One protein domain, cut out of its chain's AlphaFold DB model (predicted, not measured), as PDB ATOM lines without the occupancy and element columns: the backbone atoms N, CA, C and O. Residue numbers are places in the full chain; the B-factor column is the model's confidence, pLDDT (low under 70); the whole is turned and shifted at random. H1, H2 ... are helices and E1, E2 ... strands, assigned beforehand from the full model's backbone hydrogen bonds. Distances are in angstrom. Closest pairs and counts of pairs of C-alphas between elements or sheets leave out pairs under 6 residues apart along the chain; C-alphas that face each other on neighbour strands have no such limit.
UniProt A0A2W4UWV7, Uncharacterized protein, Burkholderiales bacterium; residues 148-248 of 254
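This is residues 148 to 248 of the 254 residues of an uncharacterized protein of Burkholderiales bacterium (UniProt A0A2W4UWV7). A strongly twisted antiparallel sheet of five strands has the pair H1 and H2 near it and H3 packed along its edge strand E4, while H5 and then H4 lead away from the sheet at the H3 side. H4 lies at the far end, well off the sheet, and the E2 to E3 turn makes the opposite end of the long axis. The printed part has 101 residues, with five named helices and five named strands in the order H1 E1 E2 E3 H2 E4 E5 H3 H4 H5; the sheet's order is E3 E2 E1 E5 E4 and the class is mixed, helices and strands. It is only just compact, close to loose, with a radius of gyration of the C-alphas of 15.1 A, and only just elongated, spanning 46 by 30 by 21 A.

The inner strands E1, residues 162 to 165, and E5, residues 206 to 211, are antiparallel, with N 164 and O 207 2.8 A apart. E5 forms a hairpin with the edge strand E4, residues 198 to 203, where N 201 and O 208 are 2.9 A apart. E1, E2, residues 172 to 174, and E3, residues 179 to 181, form a meander, each strand the antiparallel neighbour of the one before; N 172 and O 163 are 2.8 A apart, and N 173 and O 180 2.8 A. H3, residues 212 to 218, lies over E4 at a height of 8.7 A over the sheet and runs along it, at 3 degrees on the local plane. H1, residues 148 to 157, stands at the sheet's level, 1.7 A. It touches H2, residues 184 to 194, at a steep tilt of 55 degrees, the closest C-alphas being those of Ala 148 and Ile 190, 4.9 A. H2 only grazes the sheet. H5, residues 237 to 246, touches H3 at a steep tilt of 61 degrees, opposite ways, the closest C-alphas being those of Arg 216 and Val 241, 6.3 A. H4, residues 221 to 229, only just touches H5, with 3 pairs of C-alphas within 8 A, the closest being Trp 224 and Phe 237, 6.3 A. H3 and H4 are apart. In H1, H2, H4 and H5 every O i to N i+4 pair is within hydrogen-bond range; in H3 0 of 3 are, against 3 of 4 O i to N i+3 pairs.

H1 begins at C-alpha 148 (566.806, 451.980, 385.945), and H5 ends at C-alpha 246 (587.413, 459.328, 379.672). E5 is 16.5 A long, E4 16.0 A and H2 15.4 A.

The C-alphas farthest apart, of Asp 177 and Lys 231, are 47.5 A apart. The printed part has no cut and no long link, and no printed residue is under 70 in pLDDT.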
ATOM      1  N   ALA A 148     565.838 451.132 386.633       89.31
ATOM      2  CA  ALA A 148     566.806 451.980 385.945       89.31
ATOM      3  C   ALA A 148     566.474 453.487 386.019       89.31
ATOM      4  O   ALA A 148     567.362 454.293 386.293       89.31
ATOM      5  N   ARG A 149     565.204 453.885 385.831       87.75
ATOM      6  CA  ARG A 149     564.753 455.285 385.989       87.75
ATOM      7  C   ARG A 149     564.936 455.773 387.423       87.75
ATOM      8  O   ARG A 149     565.373 456.906 387.621       87.75
ATOM      9  N   GLU A 150     564.641 454.932 388.412       89.38
ATOM     10  CA  GLU A 150     564.835 455.301 389.817       89.38
ATOM     11  C   GLU A 150     566.323 455.496 390.143       89.38
ATOM     12  O   GLU A 150     566.705 456.500 390.746       89.38
ATOM     13  N   VAL A 151     567.186 454.599 389.656       92.62
ATOM     14  CA  VAL A 151     568.644 454.729 389.793       92.62
ATOM     15  C   VAL A 151     569.156 456.024 389.152       92.62
ATOM     16  O   VAL A 151     569.930 456.751 389.776       92.62
ATOM     17  N   VAL A 152     568.692 456.369 387.945       91.25
ATOM     18  CA  VAL A 152     569.041 457.642 387.286       91.25
ATOM     19  C   VAL A 152     568.606 458.845 388.127       91.25
ATOM     20  O   VAL A 152     569.383 459.784 388.301       91.25
ATOM     21  N   SER A 153     567.397 458.811 388.693       87.56
ATOM     22  CA  SER A 153     566.900 459.869 389.579       87.56
ATOM     23  C   SER A 153     567.816 460.071 390.792       87.56
ATOM     24  O   SER A 153     568.227 461.194 391.098       87.56
ATOM     25  N   ARG A 154     568.240 458.977 391.431       91.31
ATOM     26  CA  ARG A 154     569.163 459.025 392.574       91.31
ATOM     27  C   ARG A 154     570.556 459.518 392.194       91.31
ATOM     28  O   ARG A 154     571.142 460.320 392.920       91.31
ATOM     29  N   PHE A 155     571.059 459.165 391.012       92.69
ATOM     30  CA  PHE A 155     572.286 459.773 390.490       92.69
ATOM     31  C   PHE A 155     572.154 461.284 390.278       92.69
ATOM     32  O   PHE A 155     573.087 462.034 390.589       92.69
ATOM     33  N   HIS A 156     571.008 461.771 389.797       88.06
ATOM     34  CA  HIS A 156     570.763 463.210 389.687       88.06
ATOM     35  C   HIS A 156     570.759 463.898 391.052       88.06
ATOM     36  O   HIS A 156     571.376 464.963 391.176       88.06
ATOM     37  N   ALA A 157     570.186 463.250 392.071       87.69
ATOM     38  CA  ALA A 157     570.235 463.686 393.467       87.69
ATOM     39  C   ALA A 157     571.648 463.623 394.093       87.69
ATOM     40  O   ALA A 157     571.875 464.189 395.160       87.69
ATOM     41  N   GLY A 158     572.620 463.003 393.413       87.50
ATOM     42  CA  GLY A 158     574.004 462.875 393.880       87.50
ATOM     43  C   GLY A 158     574.244 461.672 394.792       87.50
ATOM     44  O   GLY A 158     575.307 461.574 395.408       87.50
ATOM     45  N   GLU A 159     573.281 460.756 394.880       90.88
ATOM     46  CA  GLU A 159     573.421 459.514 395.632       90.88
ATOM     47  C   GLU A 159     574.330 458.518 394.900       90.88
ATOM     48  O   GLU A 159     574.469 458.531 393.674       90.88
ATOM     49  N   ARG A 160     574.960 457.630 395.672       92.06
ATOM     50  CA  ARG A 160     575.872 456.592 395.175       92.06
ATOM     51  C   ARG A 160     575.273 455.224 395.460       92.06
ATOM     52  O   ARG A 160     575.628 454.581 396.441       92.06
ATOM     53  N   VAL A 161     574.345 454.818 394.605       94.19
ATOM     54  CA  VAL A 161     573.519 453.625 394.836       94.19
ATOM     55  C   VAL A 161     574.154 452.329 394.339       94.19
ATOM     56  O   VAL A 161     573.814 451.266 394.839       94.19
ATOM     57  N   ILE A 162     575.108 452.390 393.399       96.25
ATOM     58  CA  ILE A 162     575.824 451.206 392.901       96.25
ATOM     59  C   ILE A 162     577.262 451.198 393.419       96.25
ATOM     60  O   ILE A 162     578.054 452.093 393.100       96.25
ATOM     61  N   SER A 163     577.625 450.154 394.166       95.25
ATOM     62  CA  SER A 163     578.965 450.010 394.734       95.25
ATOM     63  C   SER A 163     579.463 448.563 394.774       95.25
ATOM     64  O   SER A 163     578.697 447.606 394.681       95.25
ATOM     65  N   ARG A 164     580.781 448.395 394.874       95.00
ATOM     66  CA  ARG A 164     581.452 447.105 395.037       95.00
ATOM     67  C   ARG A 164     582.621 447.256 396.009       95.00
ATOM     68  O   ARG A 164     583.618 447.892 395.666       95.00
ATOM     69  N   PRO A 165     582.551 446.661 397.210       90.75
ATOM     70  CA  PRO A 165     583.723 446.509 398.065       90.75
ATOM     71  C   PRO A 165     584.789 445.654 397.369       90.75
ATOM     72  O   PRO A 165     584.451 444.708 396.663       90.75
ATOM     73  N   ALA A 166     586.073 445.896 397.634       83.19
ATOM     74  CA  ALA A 166     587.177 445.132 397.034       83.19
ATOM     75  C   ALA A 166     587.105 443.608 397.283       83.19
ATOM     76  O   ALA A 166     587.706 442.824 396.550       83.19
ATOM     77  N   SER A 167     586.384 443.176 398.321       82.19
ATOM     78  CA  SER A 167     586.150 441.764 398.642       82.19
ATOM     79  C   SER A 167     584.967 441.132 397.897       82.19
ATOM     80  O   SER A 167     584.771 439.924 398.010       82.19
ATOM     81  N   ALA A 168     584.152 441.921 397.191       86.94
ATOM     82  CA  ALA A 168     582.942 441.460 396.519       86.94
ATOM     83  C   ALA A 168     583.206 441.115 395.045       86.94
ATOM     84  O   ALA A 168     583.996 441.757 394.355       86.94
ATOM     85  N   SER A 169     582.521 440.083 394.548       87.12
ATOM     86  CA  SER A 169     582.670 439.593 393.171       87.12
ATOM     87  C   SER A 169     581.825 440.356 392.146       87.12
ATOM     88  O   SER A 169     582.110 440.286 390.952       87.12
ATOM     89  N   CYS A 170     580.799 441.083 392.586       90.31
ATOM     90  CA  CYS A 170     579.872 441.822 391.731       90.31
ATOM     91  C   CYS A 170     579.512 443.181 392.344       90.31
ATOM     92  O   CYS A 170     579.769 443.422 393.524       90.31
ATOM     93  N   PHE A 171     578.975 444.073 391.512       94.62
ATOM     94  CA  PHE A 171     578.399 445.334 391.970       94.62
ATOM     95  C   PHE A 171     577.039 445.078 392.612       94.62
ATOM     96  O   PHE A 171     576.262 444.265 392.113       94.62
ATOM     97  N   MET A 172     576.772 445.792 393.696       95.19
ATOM     98  CA  MET A 172     575.517 445.766 394.430       95.19
ATOM     99  C   MET A 172     574.822 447.116 394.275       95.19
ATOM    100  O   MET A 172     575.479 448.159 394.264       95.19
ATOM    101  N   LEU A 173     573.504 447.076 394.138       94.62
ATOM    102  CA  LEU A 173     572.613 448.221 394.148       94.62
ATOM    103  C   LEU A 173     571.935 448.296 395.515       94.62
ATOM    104  O   LEU A 173     571.320 447.314 395.927       94.62
ATOM    105  N   ASP A 174     572.020 449.449 396.168       92.94
ATOM    106  CA  ASP A 174     571.321 449.762 397.415       92.94
ATOM    107  C   ASP A 174     570.320 450.902 397.180       92.94
ATOM    108  O   ASP A 174     570.710 452.040 396.903       92.94
ATOM    109  N   MET A 175     569.028 450.580 397.278       87.88
ATOM    110  CA  MET A 175     567.920 451.539 397.167       87.88
ATOM    111  C   MET A 175     567.248 451.817 398.526       87.88
ATOM    112  O   MET A 175     566.269 452.566 398.592       87.88
ATOM    113  N   GLY A 176     567.789 451.286 399.629       82.56
ATOM    114  CA  GLY A 176     567.252 451.433 400.987       82.56
ATOM    115  C   GLY A 176     566.288 450.326 401.436       82.56
ATOM    116  O   GLY A 176     565.957 450.255 402.618       82.56
ATOM    117  N   ASP A 177     565.869 449.443 400.531       77.69
ATOM    118  CA  ASP A 177     565.067 448.238 400.786       77.69
ATOM    119  C   ASP A 177     565.905 446.942 400.799       77.69
ATOM    120  O   ASP A 177     565.394 445.859 401.094       77.69
ATOM    121  N   GLY A 178     567.211 447.060 400.552       80.56
ATOM    122  CA  GLY A 178     568.187 445.976 400.581       80.56
ATOM    123  C   GLY A 178     569.241 446.116 399.485       80.56
ATOM    124  O   GLY A 178     569.098 446.903 398.552       80.56
ATOM    125  N   GLU A 179     570.308 445.321 399.589       88.31
ATOM    126  CA  GLU A 179     571.328 445.231 398.543       88.31
ATOM    127  C   GLU A 179     570.984 444.113 397.551       88.31
ATOM    128  O   GLU A 179     570.792 442.958 397.945       88.31
ATOM    129  N   GLN A 180     570.970 444.425 396.254       90.75
ATOM    130  CA  GLN A 180     570.758 443.446 395.182       90.75
ATOM    131  C   GLN A 180     571.898 443.459 394.152       90.75
ATOM    132  O   GLN A 180     572.455 444.519 393.870       90.75
ATOM    133  N   PRO A 181     572.279 442.305 393.573       92.19
ATOM    134  CA  PRO A 181     573.336 442.259 392.569       92.19
ATOM    135  C   PRO A 181     572.910 442.978 391.284       92.19
ATOM    136  O   PRO A 181     571.814 442.771 390.766       92.19
ATOM    137  N   VAL A 182     573.810 443.791 390.742       92.81
ATOM    138  CA  VAL A 182     573.587 444.565 389.517       92.81
ATOM    139  C   VAL A 182     573.828 443.688 388.291       92.81
ATOM    140  O   VAL A 182     574.904 443.106 388.130       92.81
ATOM    141  N   SER A 183     572.834 443.615 387.404       91.38
ATOM    142  CA  SER A 183     572.948 442.939 386.109       91.38
ATOM    143  C   SER A 183     573.507 443.870 385.027       91.38
ATOM    144  O   SER A 183     573.444 445.095 385.131       91.38
ATOM    145  N   MET A 184     574.039 443.286 383.949       91.38
ATOM    146  CA  MET A 184     574.505 444.062 382.790       91.38
ATOM    147  C   MET A 184     573.354 444.723 382.026       91.38
ATOM    148  O   MET A 184     573.552 445.798 381.465       91.38
ATOM    149  N   ASP A 185     572.170 444.110 382.038       89.62
ATOM    150  CA  ASP A 185     570.971 444.670 381.410       89.62
ATOM    151  C   ASP A 185     570.537 445.947 382.137       89.62
ATOM    152  O   ASP A 185     570.338 446.974 381.499       89.62
ATOM    153  N   LEU A 186     570.555 445.943 383.477       91.38
ATOM    154  CA  LEU A 186     570.261 447.138 384.270       91.38
ATOM    155  C   LEU A 186     571.246 448.280 383.970       91.38
ATOM    156  O   LEU A 186     570.839 449.431 383.839       91.38
ATOM    157  N   ILE A 187     572.539 447.973 383.825       93.69
ATOM    158  CA  ILE A 187     573.547 448.964 383.415       93.69
ATOM    159  C   ILE A 187     573.217 449.537 382.031       93.69
ATOM    160  O   ILE A 187     573.284 450.751 381.854       93.69
ATOM    161  N   ALA A 188     572.844 448.693 381.067       90.62
ATOM    162  CA  ALA A 188     572.477 449.138 379.725       90.62
ATOM    163  C   ALA A 188     571.220 450.025 379.729       90.62
ATOM    164  O   ALA A 188     571.204 451.052 379.052       90.62
ATOM    165  N   ASP A 189     570.214 449.676 380.532       90.00
ATOM    166  CA  ASP A 189     568.987 450.460 380.681       90.00
ATOM    167  C   ASP A 189     569.273 451.836 381.297       90.00
ATOM    168  O   ASP A 189     568.789 452.856 380.802       90.00
ATOM    169  N   ILE A 190     570.122 451.898 382.331       93.31
ATOM    170  CA  ILE A 190     570.542 453.164 382.947       93.31
ATOM    171  C   ILE A 190     571.289 454.043 381.933       93.31
ATOM    172  O   ILE A 190     571.005 455.241 381.844       93.31
ATOM    173  N   GLU A 191     572.226 453.482 381.159       92.69
ATOM    174  CA  GLU A 191     572.929 454.221 380.094       92.69
ATOM    175  C   GLU A 191     571.949 454.725 379.021       92.69
ATOM    176  O   GLU A 191     572.074 455.857 378.550       92.69
ATOM    177  N   GLY A 192     570.949 453.914 378.660       87.12
ATOM    178  CA  GLY A 192     569.910 454.272 377.694       87.12
ATOM    179  C   GLY A 192     569.016 455.423 378.160       87.12
ATOM    180  O   GLY A 192     568.690 456.300 377.366       87.12
ATOM    181  N   ILE A 193     568.658 455.450 379.446       87.06
ATOM    182  CA  ILE A 193     567.804 456.493 380.034       87.06
ATOM    183  C   ILE A 193     568.589 457.782 380.298       87.06
ATOM    184  O   ILE A 193     568.092 458.875 380.029       87.06
ATOM    185  N   SER A 194     569.801 457.673 380.846       88.62
ATOM    186  CA  SER A 194     570.630 458.837 381.187       88.62
ATOM    187  C   SER A 194     571.325 459.462 379.978       88.62
ATOM    188  O   SER A 194     571.750 460.613 380.053       88.62
ATOM    189  N   TYR A 195     571.447 458.723 378.869       89.69
ATOM    190  CA  TYR A 195     572.288 459.072 377.719       89.69
ATOM    191  C   TYR A 195     573.761 459.302 378.096       89.69
ATOM    192  O   TYR A 195     574.503 459.986 377.385       89.69
ATOM    193  N   GLU A 196     574.203 458.712 379.206       91.88
ATOM    194  CA  GLU A 196     575.563 458.808 379.713       91.88
ATOM    195  C   GLU A 196     576.205 457.429 379.822       91.88
ATOM    196  O   GLU A 196     575.563 456.443 380.167       91.88
ATOM    197  N   THR A 197     577.512 457.358 379.561       93.38
ATOM    198  CA  THR A 197     578.293 456.157 379.880       93.38
ATOM    199  C   THR A 197     578.505 456.078 381.384       93.38
ATOM    200  O   THR A 197     578.941 457.054 382.006       93.38
ATOM    201  N   LEU A 198     578.260 454.901 381.954       95.50
ATOM    202  CA  LEU A 198     578.572 454.631 383.348       95.50
ATOM    203  C   LEU A 198     580.048 454.241 383.493       95.50
ATOM    204  O   LEU A 198     580.561 453.364 382.790       95.50
ATOM    205  N   VAL A 199     580.739 454.891 384.425       95.94
ATOM    206  CA  VAL A 199     582.164 454.686 384.711       95.94
ATOM    207  C   VAL A 199     582.371 454.209 386.143       95.94
ATOM    208  O   VAL A 199     581.559 454.473 387.029       95.94
ATOM    209  N   ILE A 200     583.475 453.500 386.359       95.19
ATOM    210  CA  ILE A 200     583.877 452.967 387.654       95.19
ATOM    211  C   ILE A 200     584.894 453.922 388.277       95.19
ATOM    212  O   ILE A 200     585.940 454.200 387.687       95.19
ATOM    213  N   VAL A 201     584.601 454.395 389.484       93.69
ATOM    214  CA  VAL A 201     585.492 455.241 390.283       93.69
ATOM    215  C   VAL A 201     585.881 454.499 391.553       93.69
ATOM    216  O   VAL A 201     585.023 453.957 392.246       93.69
ATOM    217  N   GLN A 202     587.172 454.490 391.880       91.62
ATOM    218  CA  GLN A 202     587.677 453.894 393.112       91.62
ATOM    219  C   GLN A 202     587.835 454.958 394.206       91.62
ATOM    220  O   GLN A 202     588.525 455.957 394.014       91.62
ATOM    221  N   GLU A 203     587.258 454.709 395.381       89.81
ATOM    222  CA  GLU A 203     587.447 455.519 396.585       89.81
ATOM    223  C   GLU A 203     587.812 454.604 397.763       89.81
ATOM    224  O   GLU A 203     586.995 453.856 398.303       89.81
ATOM    225  N   GLY A 204     589.091 454.616 398.143       88.69
ATOM    226  CA  GLY A 204     589.622 453.684 399.137       88.69
ATOM    227  C   GLY A 204     589.526 452.227 398.669       88.69
ATOM    228  O   GLY A 204     590.096 451.858 397.639       88.69
ATOM    229  N   ASN A 205     588.810 451.404 399.440       90.69
ATOM    230  CA  ASN A 205     588.609 449.973 399.170       90.69
ATOM    231  C   ASN A 205     587.251 449.670 398.510       90.69
ATOM    232  O   ASN A 205     586.853 448.504 398.466       90.69
ATOM    233  N   THR A 206     586.543 450.693 398.034       92.88
ATOM    234  CA  THR A 206     585.228 450.550 397.407       92.88
ATOM    235  C   THR A 206     585.248 451.179 396.025       92.88
ATOM    236  O   THR A 206     585.780 452.271 395.820       92.88
ATOM    237  N   GLU A 207     584.670 450.476 395.066       94.81
ATOM    238  CA  GLU A 207     584.409 450.983 393.729       94.81
ATOM    239  C   GLU A 207     582.948 451.411 393.625       94.81
ATOM    240  O   GLU A 207     582.059 450.744 394.151       94.81
ATOM    241  N   PHE A 208     582.698 452.505 392.922       95.25
ATOM    242  CA  PHE A 208     581.366 453.038 392.665       95.25
ATOM    243  C   PHE A 208     581.127 453.118 391.165       95.25
ATOM    244  O   PHE A 208     582.041 453.461 390.414       95.25
ATOM    245  N   VAL A 209     579.898 452.836 390.739       96.06
ATOM    246  CA  VAL A 209     579.464 453.065 389.357       96.06
ATOM    247  C   VAL A 209     578.656 454.349 389.313       96.06
ATOM    248  O   VAL A 209     577.681 454.491 390.050       96.06
ATOM    249  N   LEU A 210     579.072 455.286 388.465       95.56
ATOM    250  CA  LEU A 210     578.475 456.616 388.362       95.56
ATOM    251  C   LEU A 210     578.387 457.065 386.899       95.56
ATOM    252  O   LEU A 210     579.226 456.660 386.089       95.56
ATOM    253  N   PRO A 211     577.440 457.954 386.550       95.31
ATOM    254  CA  PRO A 211     577.477 458.663 385.275       95.31
ATOM    255  C   PRO A 211     578.786 459.440 385.114       95.31
ATOM    256  O   PRO A 211     579.299 460.028 386.073       95.31
ATOM    257  N   ALA A 212     579.329 459.467 383.896       93.00
ATOM    258  CA  ALA A 212     580.569 460.174 383.589       93.00
ATOM    259  C   ALA A 212     580.523 461.662 383.992       93.00
ATOM    260  O   ALA A 212     581.542 462.215 384.411       93.00
ATOM    261  N   SER A 213     579.361 462.316 383.913       91.00
ATOM    262  CA  SER A 213     579.178 463.692 384.386       91.00
ATOM    263  C   SER A 213     579.446 463.838 385.886       91.00
ATOM    264  O   SER A 213     580.137 464.774 386.285       91.00
ATOM    265  N   LYS A 214     578.978 462.887 386.703       91.56
ATOM    266  CA  LYS A 214     579.134 462.864 388.166       91.56
ATOM    267  C   LYS A 214     580.526 462.417 388.605       91.56
ATOM    268  O   LYS A 214     581.040 462.894 389.611       91.56
ATOM    269  N   ALA A 215     581.193 461.569 387.824       91.12
ATOM    270  CA  ALA A 215     582.579 461.179 388.092       91.12
ATOM    271  C   ALA A 215     583.562 462.369 388.069       91.12
ATOM    272  O   ALA A 215     584.640 462.290 388.658       91.12
ATOM    273  N   ARG A 216     583.195 463.493 387.433       89.56
ATOM    274  CA  ARG A 216     584.001 464.727 387.425       89.56
ATOM    275  C   ARG A 216     584.239 465.281 388.827       89.56
ATOM    276  O   ARG A 216     585.315 465.818 389.073       89.56
ATOM    277  N   ASP A 217     583.290 465.084 389.740       88.75
ATOM    278  CA  ASP A 217     583.343 465.615 391.108       88.75
ATOM    279  C   ASP A 217     584.461 464.977 391.956       88.75
ATOM    280  O   ASP A 217     584.835 465.506 393.005       88.75
ATOM    281  N   PHE A 218     585.037 463.860 391.496       87.19
ATOM    282  CA  PHE A 218     586.173 463.208 392.152       87.19
ATOM    283  C   PHE A 218     587.513 463.885 391.869       87.19
ATOM    284  O   PHE A 218     588.464 463.681 392.620       87.19
ATOM    285  N   TYR A 219     587.598 464.696 390.818       90.06
ATOM    286  CA  TYR A 219     588.830 465.368 390.433       90.06
ATOM    287  C   TYR A 219     588.839 466.789 390.977       90.06
ATOM    288  O   TYR A 219     588.037 467.630 390.571       90.06
ATOM    289  N   LYS A 220     589.764 467.080 391.895       92.00
ATOM    290  CA  LYS A 220     589.857 468.400 392.524       92.00
ATOM    291  C   LYS A 220     590.909 469.249 391.826       92.00
ATOM    292  O   LYS A 220     591.893 468.752 391.282       92.00
ATOM    293  N   GLU A 221     590.744 470.566 391.903       91.25
ATOM    294  CA  GLU A 221     591.714 471.515 391.340       91.25
ATOM    295  C   GLU A 221     593.116 471.339 391.952       91.25
ATOM    296  O   GLU A 221     594.121 471.517 391.271       91.25
ATOM    297  N   ALA A 222     593.193 470.899 393.214       92.38
ATOM    298  CA  ALA A 222     594.453 470.554 393.869       92.38
ATOM    299  C   ALA A 222     595.203 469.409 393.161       92.38
ATOM    300  O   ALA A 222     596.424 469.493 393.004       92.38
ATOM    301  N   ASP A 223     594.490 468.380 392.692       90.94
ATOM    302  CA  ASP A 223     595.077 467.238 391.979       90.94
ATOM    303  C   ASP A 223     595.613 467.680 390.613       90.94
ATOM    304  O   ASP A 223     596.727 467.332 390.215       90.94
ATOM    305  N   TRP A 224     594.851 468.533 389.923       94.50
ATOM    306  CA  TRP A 224     595.279 469.137 388.664       94.50
ATOM    307  C   TRP A 224     596.497 470.047 388.833       94.50
ATOM    308  O   TRP A 224     597.438 469.950 388.046       94.50
ATOM    309  N   LEU A 225     596.522 470.903 389.862       93.12
ATOM    310  CA  LEU A 225     597.671 471.763 390.162       93.12
ATOM    311  C   LEU A 225     598.926 470.927 390.415       93.12
ATOM    312  O   LEU A 225     599.998 471.267 389.915       93.12
ATOM    313  N   HIS A 226     598.796 469.820 391.147       93.31
ATOM    314  CA  HIS A 226     599.905 468.900 391.372       93.31
ATOM    315  C   HIS A 226     600.415 468.294 390.054       93.31
ATOM    316  O   HIS A 226     601.611 468.367 389.765       93.31
ATOM    317  N   ALA A 227     599.510 467.797 389.204       91.31
ATOM    318  CA  ALA A 227     599.851 467.262 387.885       91.31
ATOM    319  C   ALA A 227     600.501 468.320 386.968       91.31
ATOM    320  O   ALA A 227     601.459 468.034 386.245       91.31
ATOM    321  N   ALA A 228     600.023 469.566 387.008       91.19
ATOM    322  CA  ALA A 228     600.580 470.673 386.237       91.19
ATOM    323  C   ALA A 228     601.996 471.047 386.713       91.19
ATOM    324  O   ALA A 228     602.902 471.220 385.893       91.19
ATOM    325  N   LEU A 229     602.218 471.113 388.032       93.62
ATOM    326  CA  LEU A 229     603.530 471.387 388.630       93.62
ATOM    327  C   LEU A 229     604.552 470.288 388.307       93.62
ATOM    328  O   LEU A 229     605.710 470.595 388.008       93.62
ATOM    329  N   ASN A 230     604.114 469.027 388.273       94.00
ATOM    330  CA  ASN A 230     604.942 467.881 387.888       94.00
ATOM    331  C   ASN A 230     605.131 467.738 386.365       94.00
ATOM    332  O   ASN A 230     605.845 466.842 385.916       94.00
ATOM    333  N   LYS A 231     604.551 468.642 385.559       91.88
ATOM    334  CA  LYS A 231     604.575 468.624 384.083       91.88
ATOM    335  C   LYS A 231     603.899 467.396 383.460       91.88
ATOM    336  O   LYS A 231     604.186 467.066 382.309       91.88
ATOM    337  N   GLU A 232     602.990 466.753 384.186       90.44
ATOM    338  CA  GLU A 232     602.188 465.621 383.708       90.44
ATOM    339  C   GLU A 232     601.052 466.083 382.785       90.44
ATOM    340  O   GLU A 232     600.620 465.345 381.905       90.44
ATOM    341  N   THR A 233     600.598 467.331 382.936       89.31
ATOM    342  CA  THR A 233     599.608 467.956 382.051       89.31
ATOM    343  C   THR A 233     599.970 469.404 381.723       89.31
ATOM    344  O   THR A 233     600.649 470.093 382.483       89.31
ATOM    345  N   ARG A 234     599.504 469.871 380.561       91.00
ATOM    346  CA  ARG A 234     599.483 471.292 380.160       91.00
ATOM    347  C   ARG A 234     598.065 471.790 379.866       91.00
ATOM    348  O   ARG A 234     597.897 472.908 379.391       91.00
ATOM    349  N   MET A 235     597.072 470.932 380.076       92.44
ATOM    350  CA  MET A 235     595.670 471.200 379.778       92.44
ATOM    351  C   MET A 235     595.060 472.064 380.883       92.44
ATOM    352  O   MET A 235     595.493 471.992 382.036       92.44
ATOM    353  N   GLY A 236     594.042 472.857 380.539       92.62
ATOM    354  CA  GLY A 236     593.211 473.514 381.545       92.62
ATOM    355  C   GLY A 236     592.491 472.482 382.417       92.62
ATOM    356  O   GLY A 236     592.312 471.337 381.998       92.62
ATOM    357  N   PHE A 237     592.078 472.881 383.622       91.31
ATOM    358  CA  PHE A 237     591.452 471.983 384.599       91.31
ATOM    359  C   PHE A 237     590.298 471.160 383.999       91.31
ATOM    360  O   PHE A 237     590.331 469.936 384.054       91.31
ATOM    361  N   PHE A 238     589.330 471.806 383.345       91.25
ATOM    362  CA  PHE A 238     588.160 471.120 382.777       91.25
ATOM    363  C   PHE A 238     588.501 470.133 381.651       91.25
ATOM    364  O   PHE A 238     587.911 469.052 381.578       91.25
ATOM    365  N   ASP A 239     589.472 470.469 380.799       92.00
ATOM    366  CA  ASP A 239     589.924 469.578 379.726       92.00
ATOM    367  C   ASP A 239     590.656 468.367 380.314       92.00
ATOM    368  O   ASP A 239     590.448 467.234 379.884       92.00
ATOM    369  N   TRP A 240     591.486 468.597 381.335       94.38
ATOM    370  CA  TRP A 240     592.179 467.533 382.053       94.38
ATOM    371  C   TRP A 240     591.196 466.589 382.753       94.38
ATOM    372  O   TRP A 240     591.311 465.378 382.589       94.38
ATOM    373  N   VAL A 241     590.187 467.120 383.455       92.44
ATOM    374  CA  VAL A 241     589.119 466.314 384.073       92.44
ATOM    375  C   VAL A 241     588.376 465.495 383.018       92.44
ATOM    376  O   VAL A 241     588.126 464.313 383.227       92.44
ATOM    377  N   SER A 242     588.062 466.088 381.865       90.88
ATOM    378  CA  SER A 242     587.365 465.380 380.782       90.88
ATOM    379  C   SER A 242     588.185 464.204 380.242       90.88
ATOM    380  O   SER A 242     587.632 463.126 380.028       90.88
ATOM    381  N   VAL A 243     589.504 464.374 380.084       92.25
ATOM    382  CA  VAL A 243     590.414 463.272 379.724       92.25
ATOM    383  C   VAL A 243     590.449 462.215 380.823       92.25
ATOM    384  O   VAL A 243     590.299 461.036 380.526       92.25
ATOM    385  N   LYS A 244     590.582 462.619 382.089       93.12
ATOM    386  CA  LYS A 244     590.651 461.679 383.213       93.12
ATOM    387  C   LYS A 244     589.385 460.862 383.400       93.12
ATOM    388  O   LYS A 244     589.476 459.660 383.616       93.12
ATOM    389  N   VAL A 245     588.218 461.472 383.241       92.50
ATOM    390  CA  VAL A 245     586.947 460.743 383.227       92.50
ATOM    391  C   VAL A 245     586.872 459.790 382.032       92.50
ATOM    392  O   VAL A 245     586.419 458.662 382.192       92.50
ATOM    393  N   GLY A 246     587.355 460.196 380.854       90.12
ATOM    394  CA  GLY A 246     587.413 459.328 379.672       90.12
ATOM    395  C   GLY A 246     588.381 458.141 379.795       90.12
ATOM    396  O   GLY A 246     588.206 457.145 379.098       90.12
ATOM    397  N   GLU A 247     589.380 458.236 380.678       92.56
ATOM    398  CA  GLU A 247     590.333 457.167 381.005       92.56
ATOM    399  C   GLU A 247     589.789 456.167 382.043       92.56
ATOM    400  O   GLU A 247     590.395 455.111 382.244       92.56
ATOM    401  N   LEU A 248     588.665 456.471 382.707       94.00
ATOM    402  CA  LEU A 248     588.087 455.581 383.714       94.00
ATOM    403  C   LEU A 248     587.559 454.279 383.086       94.00
ATOM    404  O   LEU A 248     587.020 454.295 381.972       94.00
TER     405      LEU A 248